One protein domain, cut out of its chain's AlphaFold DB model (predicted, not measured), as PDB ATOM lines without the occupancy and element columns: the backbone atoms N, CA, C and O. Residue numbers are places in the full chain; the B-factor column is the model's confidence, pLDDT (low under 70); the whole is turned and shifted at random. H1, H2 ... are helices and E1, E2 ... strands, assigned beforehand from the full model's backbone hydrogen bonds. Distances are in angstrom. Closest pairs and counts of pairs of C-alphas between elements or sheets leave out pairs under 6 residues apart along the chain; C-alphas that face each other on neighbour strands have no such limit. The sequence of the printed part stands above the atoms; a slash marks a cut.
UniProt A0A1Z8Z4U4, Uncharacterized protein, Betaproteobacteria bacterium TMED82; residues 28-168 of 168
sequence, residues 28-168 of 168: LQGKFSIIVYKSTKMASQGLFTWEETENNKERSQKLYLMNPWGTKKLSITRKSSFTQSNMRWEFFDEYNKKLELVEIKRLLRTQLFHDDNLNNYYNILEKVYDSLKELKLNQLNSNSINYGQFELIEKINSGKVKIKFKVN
ATOM      1  N   LEU A  28     147.828 121.054 127.371       89.31
ATOM      2  CA  LEU A  28     147.659 122.028 126.296       89.31
ATOM      3  C   LEU A  28     149.004 122.656 125.956       89.31
ATOM      4  O   LEU A  28     149.733 123.100 126.844       89.31
ATOM      5  N   GLN A  29     149.322 122.750 124.670       91.31
ATOM      6  CA  GLN A  29     150.556 123.375 124.203       91.31
ATOM      7  C   GLN A  29     150.268 124.316 123.044       91.31
ATOM      8  O   GLN A  29     149.392 124.056 122.223       91.31
ATOM      9  N   GLY A  30     151.007 125.416 122.952       92.00
ATOM     10  CA  GLY A  30     150.775 126.358 121.871       92.00
ATOM     11  C   GLY A  30     151.574 127.640 121.970       92.00
ATOM     12  O   GLY A  30     152.661 127.685 122.545       92.00
ATOM     13  N   LYS A  31     151.020 128.703 121.392       93.12
ATOM     14  CA  LYS A  31     151.614 130.041 121.364       93.12
ATOM     15  C   LYS A  31     150.815 130.999 122.233       93.12
ATOM     16  O   LYS A  31     149.585 130.934 122.258       93.12
ATOM     17  N   PHE A  32     151.505 131.921 122.892       92.50
ATOM     18  CA  PHE A  32     150.873 133.012 123.626       92.50
ATOM     19  C   PHE A  32     151.373 134.372 123.138       92.50
ATOM     20  O   PHE A  32     152.495 134.512 122.645       92.50
ATOM     21  N   SER A  33     150.538 135.390 123.311       91.56
ATOM     22  CA  SER A  33     150.920 136.791 123.157       91.56
ATOM     23  C   SER A  33     150.256 137.636 124.232       91.56
ATOM     24  O   SER A  33     149.062 137.484 124.495       91.56
ATOM     25  N   ILE A  34     151.014 138.552 124.811       88.38
ATOM     26  CA  ILE A  34     150.573 139.501 125.823       88.38
ATOM     27  C   ILE A  34     150.944 140.893 125.331       88.38
ATOM     28  O   ILE A  34     152.100 141.152 125.004       88.38
ATOM     29  N   ILE A  35     149.969 141.793 125.274       86.75
ATOM     30  CA  ILE A  35     150.161 143.180 124.855       86.75
ATOM     31  C   ILE A  35     149.596 144.096 125.932       86.75
ATOM     32  O   ILE A  35     148.420 144.003 126.284       86.75
ATOM     33  N   VAL A  36     150.422 145.013 126.419       82.88
ATOM     34  CA  VAL A  36     150.045 146.051 127.379       82.88
ATOM     35  C   VAL A  36     149.950 147.376 126.639       82.88
ATOM     36  O   VAL A  36     150.925 147.846 126.051       82.88
ATOM     37  N   TYR A  37     148.768 147.979 126.668       83.69
ATOM     38  CA  TYR A  37     148.489 149.284 126.084       83.69
ATOM     39  C   TYR A  37     148.472 150.324 127.203       83.69
ATOM     40  O   TYR A  37     147.485 150.411 127.929       83.69
ATOM     41  N   LYS A  38     149.566 151.077 127.342       81.00
ATOM     42  CA  LYS A  38     149.730 152.241 128.234       81.00
ATOM     43  C   LYS A  38     150.301 153.419 127.431       81.00
ATOM     44  O   LYS A  38     150.172 153.419 126.209       81.00
ATOM     45  N   SER A  39     150.943 154.388 128.091       76.81
ATOM     46  CA  SER A  39     151.736 155.443 127.436       76.81
ATOM     47  C   SER A  39     152.760 154.861 126.457       76.81
ATOM     48  O   SER A  39     152.869 155.334 125.331       76.81
ATOM     49  N   THR A  40     153.429 153.774 126.852       78.94
ATOM     50  CA  THR A  40     154.290 152.975 125.974       78.94
ATOM     51  C   THR A  40     153.683 151.591 125.776       78.94
ATOM     52  O   THR A  40     153.357 150.892 126.739       78.94
ATOM     53  N   LYS A  41     153.530 151.177 124.514       81.31
ATOM     54  CA  LYS A  41     153.061 149.831 124.167       81.31
ATOM     55  C   LYS A  41     154.171 148.819 124.439       81.31
ATOM     56  O   LYS A  41     155.255 148.927 123.873       81.31
ATOM     57  N   MET A  42     153.869 147.803 125.239       81.69
ATOM     58  CA  MET A  42     154.768 146.675 125.489       81.69
ATOM     59  C   MET A  42     154.133 145.385 124.988       81.69
ATOM     60  O   MET A  42     152.917 145.208 125.086       81.69
ATOM     61  N   ALA A  43     154.947 144.482 124.449       83.75
ATOM     62  CA  ALA A  43     154.488 143.187 123.971       83.75
ATOM     63  C   ALA A  43     155.473 142.082 124.357       83.75
ATOM     64  O   ALA A  43     156.686 142.271 124.301       83.75
ATOM     65  N   SER A  44     154.928 140.928 124.719       84.94
ATOM     66  CA  SER A  44     155.656 139.685 124.943       84.94
ATOM     67  C   SER A  44     154.943 138.559 124.202       84.94
ATOM     68  O   SER A  44     153.713 138.532 124.135       84.94
ATOM     69  N   GLN A  45     155.700 137.645 123.610       89.69
ATOM     70  CA  GLN A  45     155.161 136.501 122.883       89.69
ATOM     71  C   GLN A  45     156.062 135.292 123.071       89.69
ATOM     72  O   GLN A  45     157.264 135.435 123.306       89.69
ATOM     73  N   GLY A  46     155.493 134.104 122.923       91.38
ATOM     74  CA  GLY A  46     156.257 132.888 123.115       91.38
ATOM     75  C   GLY A  46     155.428 131.623 123.009       91.38
ATOM     76  O   GLY A  46     154.354 131.608 122.405       91.38
ATOM     77  N   LEU A  47     155.965 130.560 123.591       92.12
ATOM     78  CA  LEU A  47     155.348 129.243 123.657       92.12
ATOM     79  C   LEU A  47     154.771 129.017 125.049       92.12
ATOM     80  O   LEU A  47     155.299 129.535 126.030       92.12
ATOM     81  N   PHE A  48     153.705 128.236 125.153       92.69
ATOM     82  CA  PHE A  48     153.191 127.819 126.449       92.69
ATOM     83  C   PHE A  48     152.960 126.318 126.510       92.69
ATOM     84  O   PHE A  48     152.693 125.665 125.499       92.69
ATOM     85  N   THR A  49     153.013 125.816 127.735       92.62
ATOM     86  CA  THR A  49     152.528 124.493 128.106       92.62
ATOM     87  C   THR A  49     151.669 124.665 129.343       92.62
ATOM     88  O   THR A  49     152.069 125.347 130.285       92.62
ATOM     89  N   TRP A  50     150.489 124.071 129.342       93.94
ATOM     90  CA  TRP A  50     149.608 124.019 130.493       93.94
ATOM     91  C   TRP A  50     149.258 122.567 130.767       93.94
ATOM     92  O   TRP A  50     148.907 121.829 129.850       93.94
ATOM     93  N   GLU A  51     149.382 122.155 132.017       92.38
ATOM     94  CA  GLU A  51     149.114 120.790 132.451       92.38
ATOM     95  C   GLU A  51     148.232 120.795 133.690       92.38
ATOM     96  O   GLU A  51     148.336 121.676 134.549       92.38
ATOM     97  N   GLU A  52     147.357 119.803 133.773       90.62
ATOM     98  CA  GLU A  52     146.487 119.592 134.917       90.62
ATOM     99  C   GLU A  52     146.718 118.199 135.478       90.62
ATOM    100  O   GLU A  52     146.673 117.211 134.748       90.62
ATOM    101  N   THR A  53     146.958 118.139 136.783       89.25
ATOM    102  CA  THR A  53     147.087 116.904 137.540       89.25
ATOM    103  C   THR A  53     146.078 116.908 138.674       89.25
ATOM    104  O   THR A  53     145.915 117.887 139.404       89.25
ATOM    105  N   GLU A  54     145.375 115.796 138.822       86.25
ATOM    106  CA  GLU A  54     144.386 115.605 139.870       86.25
ATOM    107  C   GLU A  54     144.675 114.281 140.567       86.25
ATOM    108  O   GLU A  54     144.881 113.252 139.924       86.25
ATOM    109  N   ASN A  55     144.746 114.320 141.893       84.50
ATOM    110  CA  ASN A  55     144.805 113.129 142.725       84.50
ATOM    111  C   ASN A  55     143.768 113.241 143.850       84.50
ATOM    112  O   ASN A  55     143.168 114.291 144.049       84.50
ATOM    113  N   ASN A  56     143.595 112.178 144.637       81.25
ATOM    114  CA  ASN A  56     142.573 112.118 145.692       81.25
ATOM    115  C   ASN A  56     142.705 113.194 146.796       81.25
ATOM    116  O   ASN A  56     141.846 113.269 147.670       81.25
ATOM    117  N   LYS A  57     143.790 113.979 146.826       83.31
ATOM    118  CA  LYS A  57     144.093 114.967 147.877       83.31
ATOM    119  C   LYS A  57     144.238 116.394 147.349       83.31
ATOM    120  O   LYS A  57     143.891 117.334 148.061       83.31
ATOM    121  N   GLU A  58     144.707 116.563 146.119       87.38
ATOM    122  CA  GLU A  58     145.039 117.858 145.532       87.38
ATOM    123  C   GLU A  58     144.709 117.899 144.038       87.38
ATOM    124  O   GLU A  58     144.982 116.956 143.289       87.38
ATOM    125  N   ARG A  59     144.177 119.043 143.600       89.62
ATOM    126  CA  ARG A  59     144.131 119.433 142.192       89.62
ATOM    127  C   ARG A  59     145.216 120.462 141.935       89.62
ATOM    128  O   ARG A  59     145.293 121.461 142.650       89.62
ATOM    129  N   SER A  60     146.018 120.253 140.904       91.75
ATOM    130  CA  SER A  60     147.123 121.127 140.528       91.75
ATOM    131  C   SER A  60     147.047 121.468 139.045       91.75
ATOM    132  O   SER A  60     146.831 120.609 138.196       91.75
ATOM    133  N   GLN A  61     147.244 122.740 138.722       93.62
ATOM    134  CA  GLN A  61     147.341 123.227 137.354       93.62
ATOM    135  C   GLN A  61     148.627 124.021 137.210       93.62
ATOM    136  O   GLN A  61     148.864 124.960 137.972       93.62
ATOM    137  N   LYS A  62     149.452 123.668 136.233       93.50
ATOM    138  CA  LYS A  62     150.766 124.273 136.042       93.50
ATOM    139  C   LYS A  62     150.858 124.914 134.670       93.50
ATOM    140  O   LYS A  62     150.616 124.270 133.654       93.50
ATOM    141  N   LEU A  63     151.190 126.201 134.659       93.62
ATOM    142  CA  LEU A  63     151.374 127.005 133.461       93.62
ATOM    143  C   LEU A  63     152.853 127.336 133.287       93.62
ATOM    144  O   LEU A  63     153.467 127.989 134.133       93.62
ATOM    145  N   TYR A  64     153.391 126.944 132.143       91.50
ATOM    146  CA  TYR A  64     154.718 127.313 131.687       91.50
ATOM    147  C   TYR A  64     154.621 128.277 130.517       91.50
ATOM    148  O   TYR A  64     153.957 127.988 129.524       91.50
ATOM    149  N   LEU A  65     155.338 129.390 130.612       89.88
ATOM    150  CA  LEU A  65     155.518 130.350 129.532       89.88
ATOM    151  C   LEU A  65     156.990 130.370 129.150       89.88
ATOM    152  O   LEU A  65     157.860 130.546 130.000       89.88
ATOM    153  N   MET A  66     157.263 130.181 127.870       89.56
ATOM    154  CA  MET A  66     158.600 130.130 127.307       89.56
ATOM    155  C   MET A  66     158.756 131.218 126.256       89.56
ATOM    156  O   MET A  66     157.807 131.529 125.540       89.56
ATOM    157  N   ASN A  67     159.949 131.789 126.109       85.81
ATOM    158  CA  ASN A  67     160.226 132.638 124.947       85.81
ATOM    159  C   ASN A  67     160.106 131.831 123.625       85.81
ATOM    160  O   ASN A  67     160.031 130.600 123.658       85.81
ATOM    161  N   PRO A  68     160.108 132.484 122.445       83.38
ATOM    162  CA  PRO A  68     159.950 131.785 121.165       83.38
ATOM    163  C   PRO A  68     161.021 130.723 120.876       83.38
ATOM    164  O   PRO A  68     160.792 129.843 120.054       83.38
ATOM    165  N   TRP A  69     162.172 130.803 121.552       83.75
ATOM    166  CA  TRP A  69     163.303 129.882 121.409       83.75
ATOM    167  C   TRP A  69     163.335 128.771 122.474       83.75
ATOM    168  O   TRP A  69     164.255 127.962 122.471       83.75
ATOM    169  N   GLY A  70     162.375 128.734 123.405       76.06
ATOM    170  CA  GLY A  70     162.295 127.723 124.467       76.06
ATOM    171  C   GLY A  70     163.281 127.889 125.634       76.06
ATOM    172  O   GLY A  70     163.307 127.041 126.519       76.06
ATOM    173  N   THR A  71     164.087 128.954 125.676       74.62
ATOM    174  CA  THR A  71     165.219 129.071 126.618       74.62
ATOM    175  C   THR A  71     164.880 129.750 127.943       74.62
ATOM    176  O   THR A  71     165.405 129.366 128.983       74.62
ATOM    177  N   LYS A  72     164.003 130.762 127.940       68.62
ATOM    178  CA  LYS A  72     163.572 131.459 129.165       68.62
ATOM    179  C   LYS A  72     162.201 130.948 129.567       68.62
ATOM    180  O   LYS A  72     161.270 131.127 128.787       68.62
ATOM    181  N   LYS A  73     162.083 130.357 130.758       77.88
ATOM    182  CA  LYS A  73     160.861 129.720 131.260       77.88
ATOM    183  C   LYS A  73     160.353 130.436 132.512       77.88
ATOM    184  O   LYS A  73     161.102 130.631 133.461       77.88
ATOM    185  N   LEU A  74     159.085 130.826 132.509       85.19
ATOM    186  CA  LEU A  74     158.326 131.183 133.705       85.19
ATOM    187  C   LEU A  74     157.374 130.026 134.001       85.19
ATOM    188  O   LEU A  74     156.629 129.609 133.119       85.19
ATOM    189  N   SER A  75     157.392 129.528 135.234       89.25
ATOM    190  CA  SER A  75     156.456 128.522 135.727       89.25
ATOM    191  C   SER A  75     155.645 129.117 136.862       89.25
ATOM    192  O   SER A  75     156.212 129.643 137.817       89.25
ATOM    193  N   ILE A  76     154.330 128.989 136.782       91.06
ATOM    194  CA  ILE A  76     153.437 129.262 137.903       91.06
ATOM    195  C   ILE A  76     152.533 128.044 138.045       91.06
ATOM    196  O   ILE A  76     152.082 127.494 137.044       91.06
ATOM    197  N   THR A  77     152.288 127.616 139.276       93.38
ATOM    198  CA  THR A  77     151.362 126.521 139.583       93.38
ATOM    199  C   THR A  77     150.230 127.075 140.433       93.38
ATOM    200  O   THR A  77     150.497 127.868 141.331       93.38
ATOM    201  N   ARG A  78     148.983 126.662 140.196       92.44
ATOM    202  CA  ARG A  78     147.897 126.825 141.170       92.44
ATOM    203  C   ARG A  78     147.445 125.471 141.698       92.44
ATOM    204  O   ARG A  78     147.303 124.532 140.918       92.44
ATOM    205  N   LYS A  79     147.223 125.373 143.006       92.50
ATOM    206  CA  LYS A  79     146.796 124.150 143.695       92.50
ATOM    207  C   LYS A  79     145.558 124.403 144.543       92.50
ATOM    208  O   LYS A  79     145.387 125.505 145.059       92.50
ATOM    209  N   SER A  80     144.704 123.398 144.683       88.50
ATOM    210  CA  SER A  80     143.556 123.425 145.587       88.50
ATOM    211  C   SER A  80     143.421 122.088 146.311       88.50
ATOM    212  O   SER A  80     143.586 121.029 145.700       88.50
ATOM    213  N   SER A  81     143.144 122.144 147.616       80.94
ATOM    214  CA  SER A  81     142.946 120.957 148.450       80.94
ATOM    215  C   SER A  81     141.488 120.505 148.425       80.94
ATOM    216  O   SER A  81     140.588 121.308 148.669       80.94
ATOM    217  N   PHE A  82     141.257 119.204 148.228       69.25
ATOM    218  CA  PHE A  82     139.917 118.604 148.314       69.25
ATOM    219  C   PHE A  82     139.396 118.478 149.752       69.25
ATOM    220  O   PHE A  82     138.209 118.249 149.963       69.25
ATOM    221  N   THR A  83     140.269 118.626 150.753       62.28
ATOM    222  CA  THR A  83     139.922 118.414 152.168       62.28
ATOM    223  C   THR A  83     139.284 119.627 152.844       62.28
ATOM    224  O   THR A  83     138.828 119.514 153.981       62.28
ATOM    225  N   GLN A  84     139.242 120.786 152.181       57.81
ATOM    226  CA  GLN A  84     138.658 122.009 152.729       57.81
ATOM    227  C   GLN A  84     137.319 122.300 152.049       57.81
ATOM    228  O   GLN A  84     137.243 122.406 150.828       57.81
ATOM    229  N   SER A  85     136.265 122.487 152.848       52.81
ATOM    230  CA  SER A  85     134.917 122.857 152.377       52.81
ATOM    231  C   SER A  85     134.883 124.170 151.583       52.81
ATOM    232  O   SER A  85     133.958 124.396 150.812       52.81
ATOM    233  N   ASN A  86     135.917 125.004 151.727       56.53
ATOM    234  CA  ASN A  86     136.192 126.151 150.874       56.53
ATOM    235  C   ASN A  86     137.421 125.863 150.002       56.53
ATOM    236  O   ASN A  86     138.544 126.194 150.386       56.53
ATOM    237  N   MET A  87     137.208 125.280 148.820       62.31
ATOM    238  CA  MET A  87     138.245 125.155 147.791       62.31
ATOM    239  C   MET A  87     138.715 126.549 147.360       62.31
ATOM    240  O   MET A  87     138.079 127.210 146.540       62.31
ATOM    241  N   ARG A  88     139.832 127.020 147.918       79.00
ATOM    242  CA  ARG A  88     140.554 128.186 147.397       79.00
ATOM    243  C   ARG A  88     141.750 127.710 146.588       79.00
ATOM    244  O   ARG A  88     142.394 126.721 146.943       79.00
ATOM    245  N   TRP A  89     142.011 128.393 145.480       88.06
ATOM    246  CA  TRP A  89     143.243 128.211 144.729       88.06
ATOM    247  C   TRP A  89     144.369 128.967 145.423       88.06
ATOM    248  O   TRP A  89     144.210 130.119 145.819       88.06
ATOM    249  N   GLU A  90     145.515 128.316 145.555       90.44
ATOM    250  CA  GLU A  90     146.751 128.918 146.038       90.44
ATOM    251  C   GLU A  90     147.815 128.823 144.946       90.44
ATOM    252  O   GLU A  90     147.876 127.825 144.229       90.44
ATOM    253  N   PHE A  91     148.651 129.851 144.804       91.00
ATOM    254  CA  PHE A  91     149.692 129.893 143.776       91.00
ATOM    255  C   PHE A  91     151.056 129.517 144.345       91.00
ATOM    256  O   PHE A  91     151.371 129.843 145.486       91.00
ATOM    257  N   PHE A  92     151.870 128.857 143.528       91.88
ATOM    258  CA  PHE A  92     153.188 128.345 143.878       91.88
ATOM    259  C   PHE A  92     154.179 128.593 142.741       91.88
ATOM    260  O   PHE A  92     153.800 128.618 141.562       91.88
ATOM    261  N   ASP A  93     155.448 128.770 143.097       88.69
ATOM    262  CA  ASP A  93     156.544 128.903 142.140       88.69
ATOM    263  C   ASP A  93     157.035 127.542 141.613       88.69
ATOM    264  O   ASP A  93     156.414 126.494 141.818       88.69
ATOM    265  N   GLU A  94     158.152 127.554 140.886       86.12
ATOM    266  CA  GLU A  94     158.783 126.343 140.355       86.12
ATOM    267  C   GLU A  94     159.384 125.428 141.429       86.12
ATOM    268  O   GLU A  94     159.524 124.229 141.191       86.12
ATOM    269  N   TYR A  95     159.677 125.971 142.612       89.12
ATOM    270  CA  TYR A  95     160.193 125.254 143.775       89.12
ATOM    271  C   TYR A  95     159.078 124.831 144.738       89.12
ATOM    272  O   TYR A  95     159.354 124.379 145.849       89.12
ATOM    273  N   ASN A  96     157.812 124.961 144.320       86.38
ATOM    274  CA  ASN A  96     156.631 124.666 145.128       86.38
ATOM    275  C   ASN A  96     156.571 125.493 146.430       86.38
ATOM    276  O   ASN A  96     155.938 125.087 147.408       86.38
ATOM    277  N   LYS A  97     157.197 126.674 146.449       90.38
ATOM    278  CA  LYS A  97     157.004 127.667 147.503       90.38
ATOM    279  C   LYS A  97     155.714 128.426 147.211       90.38
ATOM    280  O   LYS A  97     155.506 128.895 146.091       90.38
ATOM    281  N   LYS A  98     154.845 128.543 148.219       90.19
ATOM    282  CA  LYS A  98     153.617 129.339 148.121       90.19
ATOM    283  C   LYS A  98     153.978 130.788 147.798       90.19
ATOM    284  O   LYS A  98     154.826 131.369 148.469       90.19
ATOM    285  N   LEU A  99     153.330 131.328 146.774       87.31
ATOM    286  CA  LEU A  99     153.519 132.682 146.288       87.31
ATOM    287  C   LEU A  99     152.512 133.626 146.931       87.31
ATOM    288  O   LEU A  99     151.298 133.486 146.757       87.31
ATOM    289  N   GLU A 100     153.019 134.640 147.614       85.75
ATOM    290  CA  GLU A 100     152.214 135.774 148.047       85.75
ATOM    291  C   GLU A 100     151.923 136.728 146.883       85.75
ATOM    292  O   GLU A 100     152.615 136.752 145.862       85.75
ATOM    293  N   LEU A 101     150.915 137.593 147.043       76.00
ATOM    294  CA  LEU A 101     150.521 138.563 146.016       76.00
ATOM    295  C   LEU A 101     151.700 139.426 145.532       76.00
ATOM    296  O   LEU A 101     151.797 139.733 144.344       76.00
ATOM    297  N   VAL A 102     152.595 139.816 146.443       79.19
ATOM    298  CA  VAL A 102     153.793 140.609 146.128       79.19
ATOM    299  C   VAL A 102     154.774 139.816 145.259       79.19
ATOM    300  O   VAL A 102     155.379 140.368 144.338       79.19
ATOM    301  N   GLU A 103     154.900 138.511 145.486       80.94
ATOM    302  CA  GLU A 103     155.783 137.639 144.713       80.94
ATOM    303  C   GLU A 103     155.194 137.334 143.330       80.94
ATOM    304  O   GLU A 103     155.926 137.403 142.340       80.94
ATOM    305  N   ILE A 104     153.876 137.111 143.229       77.38
ATOM    306  CA  ILE A 104     153.157 136.996 141.946       77.38
ATOM    307  C   ILE A 104     153.346 138.279 141.133       77.38
ATOM    308  O   ILE A 104     153.742 138.223 139.968       77.38
ATOM    309  N   LYS A 105     153.140 139.446 141.762       73.88
ATOM    310  CA  LYS A 105     153.416 140.762 141.168       73.88
ATOM    311  C   LYS A 105     154.838 140.821 140.618       73.88
ATOM    312  O   LYS A 105     155.026 141.195 139.466       73.88
ATOM    313  N   ARG A 106     155.836 140.427 141.415       75.00
ATOM    314  CA  ARG A 106     157.252 140.460 141.025       75.00
ATOM    315  C   ARG A 106     157.566 139.520 139.861       75.00
ATOM    316  O   ARG A 106     158.261 139.945 138.943       75.00
ATOM    317  N   LEU A 107     157.071 138.284 139.888       72.69
ATOM    318  CA  LEU A 107     157.291 137.278 138.840       72.69
ATOM    319  C   LEU A 107     156.677 137.709 137.510       72.69
ATOM    320  O   LEU A 107     157.338 137.687 136.472       72.69
ATOM    321  N   LEU A 108     155.424 138.160 137.549       72.94
ATOM    322  CA  LEU A 108     154.744 138.688 136.373       72.94
ATOM    323  C   LEU A 108     155.427 139.980 135.897       72.94
ATOM    324  O   LEU A 108     155.548 140.189 134.692       72.94
ATOM    325  N   ARG A 109     155.973 140.795 136.812       64.81
ATOM    326  CA  ARG A 109     156.692 142.027 136.470       64.81
ATOM    327  C   ARG A 109     157.986 141.781 135.692       64.81
ATOM    328  O   ARG A 109     158.210 142.372 134.637       64.81
ATOM    329  N   THR A 110     158.857 140.915 136.207       62.25
ATOM    330  CA  THR A 110     160.171 140.644 135.595       62.25
ATOM    331  C   THR A 110     160.078 139.863 134.288       62.25
ATOM    332  O   THR A 110     161.006 139.922 133.480       62.25
ATOM    333  N   GLN A 111     158.986 139.129 134.071       60.31
ATOM    334  CA  GLN A 111     158.880 138.192 132.952       60.31
ATOM    335  C   GLN A 111     157.840 138.588 131.898       60.31
ATOM    336  O   GLN A 111     158.029 138.255 130.730       60.31
ATOM    337  N   LEU A 112     156.771 139.302 132.270       56.19
ATOM    338  CA  LEU A 112     155.634 139.573 131.381       56.19
ATOM    339  C   LEU A 112     155.220 141.059 131.322       56.19
ATOM    340  O   LEU A 112     154.677 141.479 130.301       56.19
ATOM    341  N   PHE A 113     155.477 141.862 132.365       56.28
ATOM    342  CA  PHE A 113     154.893 143.203 132.525       56.28
ATOM    343  C   PHE A 113     155.845 144.193 133.225       56.28
ATOM    344  O   PHE A 113     155.902 144.243 134.445       56.28
ATOM    345  N   HIS A 114     156.575 145.048 132.507       52.94
ATOM    346  CA  HIS A 114     157.367 146.120 133.143       52.94
ATOM    347  C   HIS A 114     156.476 147.257 133.693       52.94
ATOM    348  O   HIS A 114     156.532 148.378 133.204       52.94
ATOM    349  N   ASP A 115     155.616 146.985 134.679       52.12
ATOM    350  CA  ASP A 115     154.724 148.003 135.233       52.12
ATOM    351  C   ASP A 115     154.464 147.882 136.741       52.12
ATOM    352  O   ASP A 115     154.239 146.790 137.272       52.12
ATOM    353  N   ASP A 116     154.478 149.039 137.408       48.59
ATOM    354  CA  ASP A 116     154.451 149.222 138.860       48.59
ATOM    355  C   ASP A 116     153.059 149.160 139.506       48.59
ATOM    356  O   ASP A 116     152.979 149.089 140.732       48.59
ATOM    357  N   ASN A 117     151.949 149.169 138.751       56.34
ATOM    358  CA  ASN A 117     150.630 149.322 139.386       56.34
ATOM    359  C   ASN A 117     149.522 148.440 138.798       56.34
ATOM    360  O   ASN A 117     148.595 148.889 138.120       56.34
ATOM    361  N   LEU A 118     149.622 147.146 139.093       55.84
ATOM    362  CA  LEU A 118     148.674 146.114 138.683       55.84
ATOM    363  C   LEU A 118     148.105 145.423 139.930       55.84
ATOM    364  O   LEU A 118     148.552 144.364 140.370       55.84
ATOM    365  N   ASN A 119     147.087 146.042 140.523       57.78
ATOM    366  CA  ASN A 119     146.344 145.446 141.639       57.78
ATOM    367  C   ASN A 119     145.480 144.240 141.217       57.78
ATOM    368  O   ASN A 119     145.088 143.462 142.075       57.78
ATOM    369  N   ASN A 120     145.285 144.013 139.911       70.44
ATOM    370  CA  ASN A 120     144.454 142.929 139.369       70.44
ATOM    371  C   ASN A 120     145.229 141.725 138.798       70.44
ATOM    372  O   ASN A 120     144.627 140.901 138.113       70.44
ATOM    373  N   TYR A 121     146.535 141.572 139.060       72.31
ATOM    374  CA  TYR A 121     147.304 140.430 138.526       72.31
ATOM    375  C   TYR A 121     146.727 139.069 138.906       72.31
ATOM    376  O   TYR A 121     146.695 138.168 138.078       72.31
ATOM    377  N   TYR A 122     146.273 138.939 140.151       76.19
ATOM    378  CA  TYR A 122     145.710 137.699 140.662       76.19
ATOM    379  C   TYR A 122     144.450 137.297 139.880       76.19
ATOM    380  O   TYR A 122     144.388 136.204 139.333       76.19
ATOM    381  N   ASN A 123     143.517 138.237 139.701       83.06
ATOM    382  CA  ASN A 123     142.294 138.027 138.924       83.06
ATOM    383  C   ASN A 123     142.581 137.731 137.439       83.06
ATOM    384  O   ASN A 123     141.971 136.849 136.846       83.06
ATOM    385  N   ILE A 124     143.539 138.439 136.825       84.81
ATOM    386  CA  ILE A 124     143.959 138.160 135.441       84.81
ATOM    387  C   ILE A 124     144.500 136.733 135.327       84.81
ATOM    388  O   ILE A 124     144.181 136.026 134.373       84.81
ATOM    389  N   LEU A 125     145.315 136.309 136.294       87.88
ATOM    390  CA  LEU A 125     145.891 134.975 136.308       87.88
ATOM    391  C   LEU A 125     144.803 133.909 136.482       87.88
ATOM    392  O   LEU A 125     144.774 132.968 135.696       87.88
ATOM    393  N   GLU A 126     143.872 134.079 137.420       88.81
ATOM    394  CA  GLU A 126     142.721 133.177 137.582       88.81
ATOM    395  C   GLU A 126     141.914 133.039 136.286       88.81
ATOM    396  O   GLU A 126     141.733 131.921 135.803       88.81
ATOM    397  N   LYS A 127     141.559 134.162 135.646       89.94
ATOM    398  CA  LYS A 127     140.861 134.168 134.350       89.94
ATOM    399  C   LYS A 127     141.630 133.420 133.261       89.94
ATOM    400  O   LYS A 127     141.018 132.715 132.463       89.94
ATOM    401  N   VAL A 128     142.960 133.552 133.216       91.75
ATOM    402  CA  VAL A 128     143.807 132.806 132.269       91.75
ATOM    403  C   VAL A 128     143.712 131.304 132.518       91.75
ATOM    404  O   VAL A 128     143.512 130.551 131.567       91.75
ATOM    405  N   TYR A 129     143.829 130.855 133.766       92.88
ATOM    406  CA  TYR A 129     143.728 129.429 134.068       92.88
ATOM    407  C   TYR A 129     142.330 128.863 133.790       92.88
ATOM    408  O   TYR A 129     142.214 127.745 133.287       92.88
ATOM    409  N   ASP A 130     141.280 129.619 134.096       91.88
ATOM    410  CA  ASP A 130     139.904 129.192 133.841       91.88
ATOM    411  C   ASP A 130     139.629 129.106 132.333       91.88
ATOM    412  O   ASP A 130     139.075 128.110 131.869       91.88
ATOM    413  N   SER A 131     140.144 130.064 131.554       92.00
ATOM    414  CA  SER A 131     140.070 130.040 130.086       92.00
ATOM    415  C   SER A 131     140.845 128.862 129.481       92.00
ATOM    416  O   SER A 131     140.383 128.240 128.529       92.00
ATOM    417  N   LEU A 132     142.017 128.517 130.029       91.19
ATOM    418  CA  LEU A 132     142.787 127.342 129.592       91.19
ATOM    419  C   LEU A 132     142.042 126.035 129.886       91.19
ATOM    420  O   LEU A 132     142.009 125.144 129.039       91.19
ATOM    421  N   LYS A 133     141.399 125.936 131.053       89.62
ATOM    422  CA  LYS A 133     140.571 124.778 131.410       89.62
ATOM    423  C   LYS A 133     139.376 124.632 130.469       89.62
ATOM    424  O   LYS A 133     139.129 123.533 129.978       89.62
ATOM    425  N   GLU A 134     138.661 125.720 130.195       88.50
ATOM    426  CA  GLU A 134     137.548 125.726 129.237       88.50
ATOM    427  C   GLU A 134     138.016 125.291 127.844       88.50
ATOM    428  O   GLU A 134     137.393 124.448 127.201       88.50
ATOM    429  N   LEU A 135     139.171 125.793 127.408       86.94
ATOM    430  CA  LEU A 135     139.750 125.442 126.120       86.94
ATOM    431  C   LEU A 135     140.098 123.947 126.029       86.94
ATOM    432  O   LEU A 135     139.809 123.331 125.004       86.94
ATOM    433  N   LYS A 136     140.627 123.335 127.100       85.69
ATOM    434  CA  LYS A 136     140.839 121.875 127.159       85.69
ATOM    435  C   LYS A 136     139.523 121.107 127.087       85.69
ATOM    436  O   LYS A 136     139.429 120.152 126.324       85.69
ATOM    437  N   LEU A 137     138.503 121.519 127.842       83.69
ATOM    438  CA  LEU A 137     137.185 120.873 127.801       83.69
ATOM    439  C   LEU A 137     136.582 120.927 126.391       83.69
ATOM    440  O   LEU A 137     136.062 119.927 125.902       83.69
ATOM    441  N   ASN A 138     136.721 122.061 125.706       78.44
ATOM    442  CA  ASN A 138     136.262 122.215 124.328       78.44
ATOM    443  C   ASN A 138     137.036 121.314 123.352       78.44
ATOM    444  O   ASN A 138     136.423 120.759 122.441       78.44
ATOM    445  N   GLN A 139     138.345 121.107 123.542       76.19
ATOM    446  CA  GLN A 139     139.115 120.146 122.739       76.19
ATOM    447  C   GLN A 139     138.700 118.693 122.980       76.19
ATOM    448  O   GLN A 139     138.625 117.926 122.030       76.19
ATOM    449  N   LEU A 140     138.400 118.316 124.224       73.81
ATOM    450  CA  LEU A 140     137.940 116.960 124.544       73.81
ATOM    451  C   LEU A 140     136.544 116.671 123.974       73.81
ATOM    452  O   LEU A 140     136.268 115.551 123.556       73.81
ATOM    453  N   ASN A 141     135.671 117.681 123.948       71.88
ATOM    454  CA  ASN A 141     134.285 117.537 123.500       71.88
ATOM    455  C   ASN A 141     134.106 117.701 121.983       71.88
ATOM    456  O   ASN A 141     133.097 117.261 121.433       71.88
ATOM    457  N   SER A 142     135.043 118.360 121.298       61.66
ATOM    458  CA  SER A 142     134.978 118.543 119.851       61.66
ATOM    459  C   SER A 142     135.857 117.510 119.145       61.66
ATOM    460  O   SER A 142     137.077 117.571 119.190       61.66
ATOM    461  N   ASN A 143     135.242 116.604 118.377       54.44
ATOM    462  CA  ASN A 143     135.935 115.742 117.401       54.44
ATOM    463  C   ASN A 143     136.544 116.546 116.223       54.44
ATOM    464  O   ASN A 143     136.702 116.024 115.121       54.44
ATOM    465  N   SER A 144     136.816 117.843 116.400       47.00
ATOM    466  CA  SER A 144     137.182 118.763 115.326       47.00
ATOM    467  C   SER A 144     138.612 119.269 115.484       47.00
ATOM    468  O   SER A 144     139.017 119.722 116.550       47.00
ATOM    469  N   ILE A 145     139.345 119.266 114.371       48.84
ATOM    470  CA  ILE A 145     140.749 119.688 114.204       48.84
ATOM    471  C   ILE A 145     140.876 121.236 114.248       48.84
ATOM    472  O   ILE A 145     141.783 121.828 113.672       48.84
ATOM    473  N   ASN A 146     139.942 121.941 114.900       47.28
ATOM    474  CA  ASN A 146     139.969 123.399 115.000       47.28
ATOM    475  C   ASN A 146     140.647 123.841 116.299       47.28
ATOM    476  O   ASN A 146     140.056 123.866 117.375       47.28
ATOM    477  N   TYR A 147     141.917 124.208 116.141       60.06
ATOM    478  CA  TYR A 147     142.831 124.802 117.113       60.06
ATOM    479  C   TYR A 147     142.150 125.810 118.053       60.06
ATOM    480  O   TYR A 147     141.875 126.954 117.674       60.06
ATOM    481  N   GLY A 148     141.897 125.386 119.293       79.50
ATOM    482  CA  GLY A 148     141.304 126.226 120.328       79.50
ATOM    483  C   GLY A 148     142.167 127.461 120.588       79.50
ATOM    484  O   GLY A 148     143.379 127.368 120.793       79.50
ATOM    485  N   GLN A 149     141.550 128.640 120.592       89.25
ATOM    486  CA  GLN A 149     142.187 129.884 121.023       89.25
ATOM    487  C   GLN A 149     141.248 130.646 121.954       89.25
ATOM    488  O   GLN A 149     140.033 130.593 121.777       89.25
ATOM    489  N   PHE A 150     141.810 131.407 122.888       90.94
ATOM    490  CA  PHE A 150     141.054 132.406 123.641       90.94
ATOM    491  C   PHE A 150     141.793 133.739 123.653       90.94
ATOM    492  O   PHE A 150     143.017 133.809 123.490       90.94
ATOM    493  N   GLU A 151     141.027 134.804 123.856       92.56
ATOM    494  CA  GLU A 151     141.527 136.158 124.029       92.56
ATOM    495  C   GLU A 151     140.861 136.795 125.247       92.56
ATOM    496  O   GLU A 151     139.640 136.832 125.354       92.56
ATOM    497  N   LEU A 152     141.684 137.310 126.156       90.00
ATOM    498  CA  LEU A 152     141.278 138.018 127.359       90.00
ATOM    499  C   LEU A 152     141.725 139.477 127.250       90.00
ATOM    500  O   LEU A 152     142.905 139.757 127.018       90.00
ATOM    501  N   ILE A 153     140.795 140.413 127.434       89.00
ATOM    502  CA  ILE A 153     141.078 141.851 127.466       89.00
ATOM    503  C   ILE A 153     140.643 142.399 128.822       89.00
ATOM    504  O   ILE A 153     139.459 142.401 129.136       89.00
ATOM    505  N   GLU A 154     141.589 142.920 129.598       86.19
ATOM    506  CA  GLU A 154     141.330 143.439 130.943       86.19
ATOM    507  C   GLU A 154     141.771 144.898 131.068       86.19
ATOM    508  O   GLU A 154     142.837 145.297 130.585       86.19
ATOM    509  N   LYS A 155     140.942 145.708 131.735       82.69
ATOM    510  CA  LYS A 155     141.293 147.088 132.087       82.69
ATOM    511  C   LYS A 155     142.292 147.084 133.242       82.69
ATOM    512  O   LYS A 155     142.161 146.319 134.194       82.69
ATOM    513  N   ILE A 156     143.276 147.971 133.161       77.31
ATOM    514  CA  ILE A 156     144.297 148.195 134.193       77.31
ATOM    515  C   ILE A 156     144.373 149.702 134.466       77.31
ATOM    516  O   ILE A 156     143.960 150.484 133.614       77.31
ATOM    517  N   ASN A 157     144.897 150.125 135.621       70.25
ATOM    518  CA  ASN A 157     144.779 151.515 136.102       70.25
ATOM    519  C   ASN A 157     145.077 152.600 135.048       70.25
ATOM    520  O   ASN A 157     144.369 153.597 134.990       70.25
ATOM    521  N   SER A 158     146.098 152.405 134.209       72.94
ATOM    522  CA  SER A 158     146.499 153.370 133.173       72.94
ATOM    523  C   SER A 158     146.345 152.855 131.736       72.94
ATOM    524  O   SER A 158     147.006 153.363 130.830       72.94
ATOM    525  N   GLY A 159     145.511 151.834 131.499       81.50
ATOM    526  CA  GLY A 159     145.343 151.282 130.155       81.50
ATOM    527  C   GLY A 159     144.585 149.958 130.069       81.50
ATOM    528  O   GLY A 159     143.611 149.724 130.784       81.50
ATOM    529  N   LYS A 160     145.035 149.063 129.183       86.38
ATOM    530  CA  LYS A 160     144.488 147.697 129.059       86.38
ATOM    531  C   LYS A 160     145.570 146.661 128.779       86.38
ATOM    532  O   LYS A 160     146.580 146.968 128.146       86.38
ATOM    533  N   VAL A 161     145.331 145.425 129.195       85.06
ATOM    534  CA  VAL A 161     146.123 144.254 128.809       85.06
ATOM    535  C   VAL A 161     145.293 143.360 127.895       85.06
ATOM    536  O   VAL A 161     144.109 143.145 128.137       85.06
ATOM    537  N   LYS A 162     145.912 142.859 126.828       90.31
ATOM    538  CA  LYS A 162     145.362 141.836 125.939       90.31
ATOM    539  C   LYS A 162     146.236 140.598 126.048       90.31
ATOM    540  O   LYS A 162     147.435 140.680 125.792       90.31
ATOM    541  N   ILE A 163     145.638 139.474 126.404       90.69
ATOM    542  CA  ILE A 163     146.293 138.176 126.539       90.69
ATOM    543  C   ILE A 163     145.620 137.229 125.559       90.69
ATOM    544  O   ILE A 163     144.399 137.139 125.525       90.69
ATOM    545  N   LYS A 164     146.406 136.529 124.752       93.44
ATOM    546  CA  LYS A 164     145.902 135.557 123.787       93.44
ATOM    547  C   LYS A 164     146.705 134.274 123.886       93.44
ATOM    548  O   LYS A 164     147.933 134.332 123.894       93.44
ATOM    549  N   PHE A 165     146.007 133.147 123.890       92.25
ATOM    550  CA  PHE A 165     146.586 131.812 123.773       92.25
ATOM    551  C   PHE A 165     145.977 131.116 122.560       92.25
ATOM    552  O   PHE A 165     144.779 131.238 122.302       92.25
ATOM    553  N   LYS A 166     146.809 130.403 121.805       90.94
ATOM    554  CA  LYS A 166     146.407 129.576 120.667       90.94
ATOM    555  C   LYS A 166     147.053 128.207 120.816       90.94
ATOM    556  O   LYS A 166     148.282 128.139 120.813       90.94
ATOM    557  N   VAL A 167     146.243 127.163 120.947       88.06
ATOM    558  CA  VAL A 167     146.709 125.772 121.019       88.06
ATOM    559  C   VAL A 167     147.113 125.272 119.632       88.06
ATOM    560  O   VAL A 167     146.566 125.726 118.621       88.06
ATOM    561  N   ASN A 168     148.142 124.427 119.608       80.12
ATOM    562  CA  ASN A 168     148.673 123.771 118.413       80.12
ATOM    563  C   ASN A 168     147.919 122.495 118.046       80.12
ATOM    564  O   ASN A 168     147.005 122.082 118.789       80.12
TER     565      ASN A 168
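Overview. This is residues 28 to 168 of the 168 residues of an uncharacterized protein of Betaproteobacteria bacterium TMED82 (UniProt A0A1Z8Z4U4). One twisted antiparallel sheet of seven strands curls like part of a barrel, and the long helix H2 lies in its hollow, near C-alphas of all seven strands. The shorter helix H1 sits on the same face, beside the strands at the E4 and E5 end of the sheet, and residues 121 to 122 of H2 touch it, the two helices standing about perpendicular, only just, at 72 degrees. The printed part has 141 residues, with seven named strands and two named helices in the order E1 E2 E3 E4 E5 H1 H2 E6 E7. The sheet's order is E5 E4 E3 E2 E1 E7 E6, and the class is mixed, helices and strands. The whole is compact, with a radius of gyration of the C-alphas of 15.4 A and spans of 47 by 38 by 29 A.

Along the chain. Find C-alpha 28 at (147.659, 122.028, 126.296); from there E1 runs 27.3 A to residue 37, bending by 54 degrees at residue 31. E2, residues 42 to 54, is 35.8 A long and bends by 63 degrees at residue 46. Next come E3, residues 58 to 66, 25.8 A, E4, residues 73 to 81, 26.3 A, and the short E5, residues 90 to 92. H1 holds residues 101 to 111, 15.5 A. Look for C-alpha 121 at (147.304, 140.430, 138.526), where H2 begins its 30.3 A run to residue 141. E6, residues 149 to 156, is 22.7 A long, and E7, residues 159 to 167, 27.1 A, ends at C-alpha 167, (146.709, 125.772, 121.019).

Arrangement. Start with E1 to E5, a meander, each strand the antiparallel neighbour of the one before. In the hairpin E1 and E2, N 34 and O 44 are 2.8 A apart, within hydrogen-bond range; so are N 51 and O 62 of E2 and E3, 2.9 A, N 61 and O 78 of E3 and E4, 2.8 A, and N 79 and O 90 of E4 and E5, 2.8 A. On the other side of E1 stands E7, antiparallel at 164 degrees, with N 33 and O 164 at 2.9 A. The hairpin E6 and E7 has N 152 and O 163 at 2.8 A, and E6 is an edge strand, as is E5. H2 is on the sheet; its closest C-alphas to E6 are those of Ser 131 and Phe 150, 6.9 A. H1 is on the same face, at a height over the sheet of 7.4 A, over none of the strands. H2 touches H1 with residues 121 to 122 alone, closest at the C-alphas of Lys 105 and Tyr 121, 6.7 A, about perpendicular only just, at 72 degrees. In both helices every O i to N i+4 pair is within hydrogen-bond range.

Size, cuts and confidence. The two C-alphas farthest apart are those of Ser 39 and Asn 56, 47.9 A. The printed part has no cut and no long link, and it ends at the chain's last residue, 168. Look for low confidence, pLDDT under 70, at residue 72, residues 82 to 87, residues 109 to 119, of which 109 to 111 belong to H1, and residues 142 to 147.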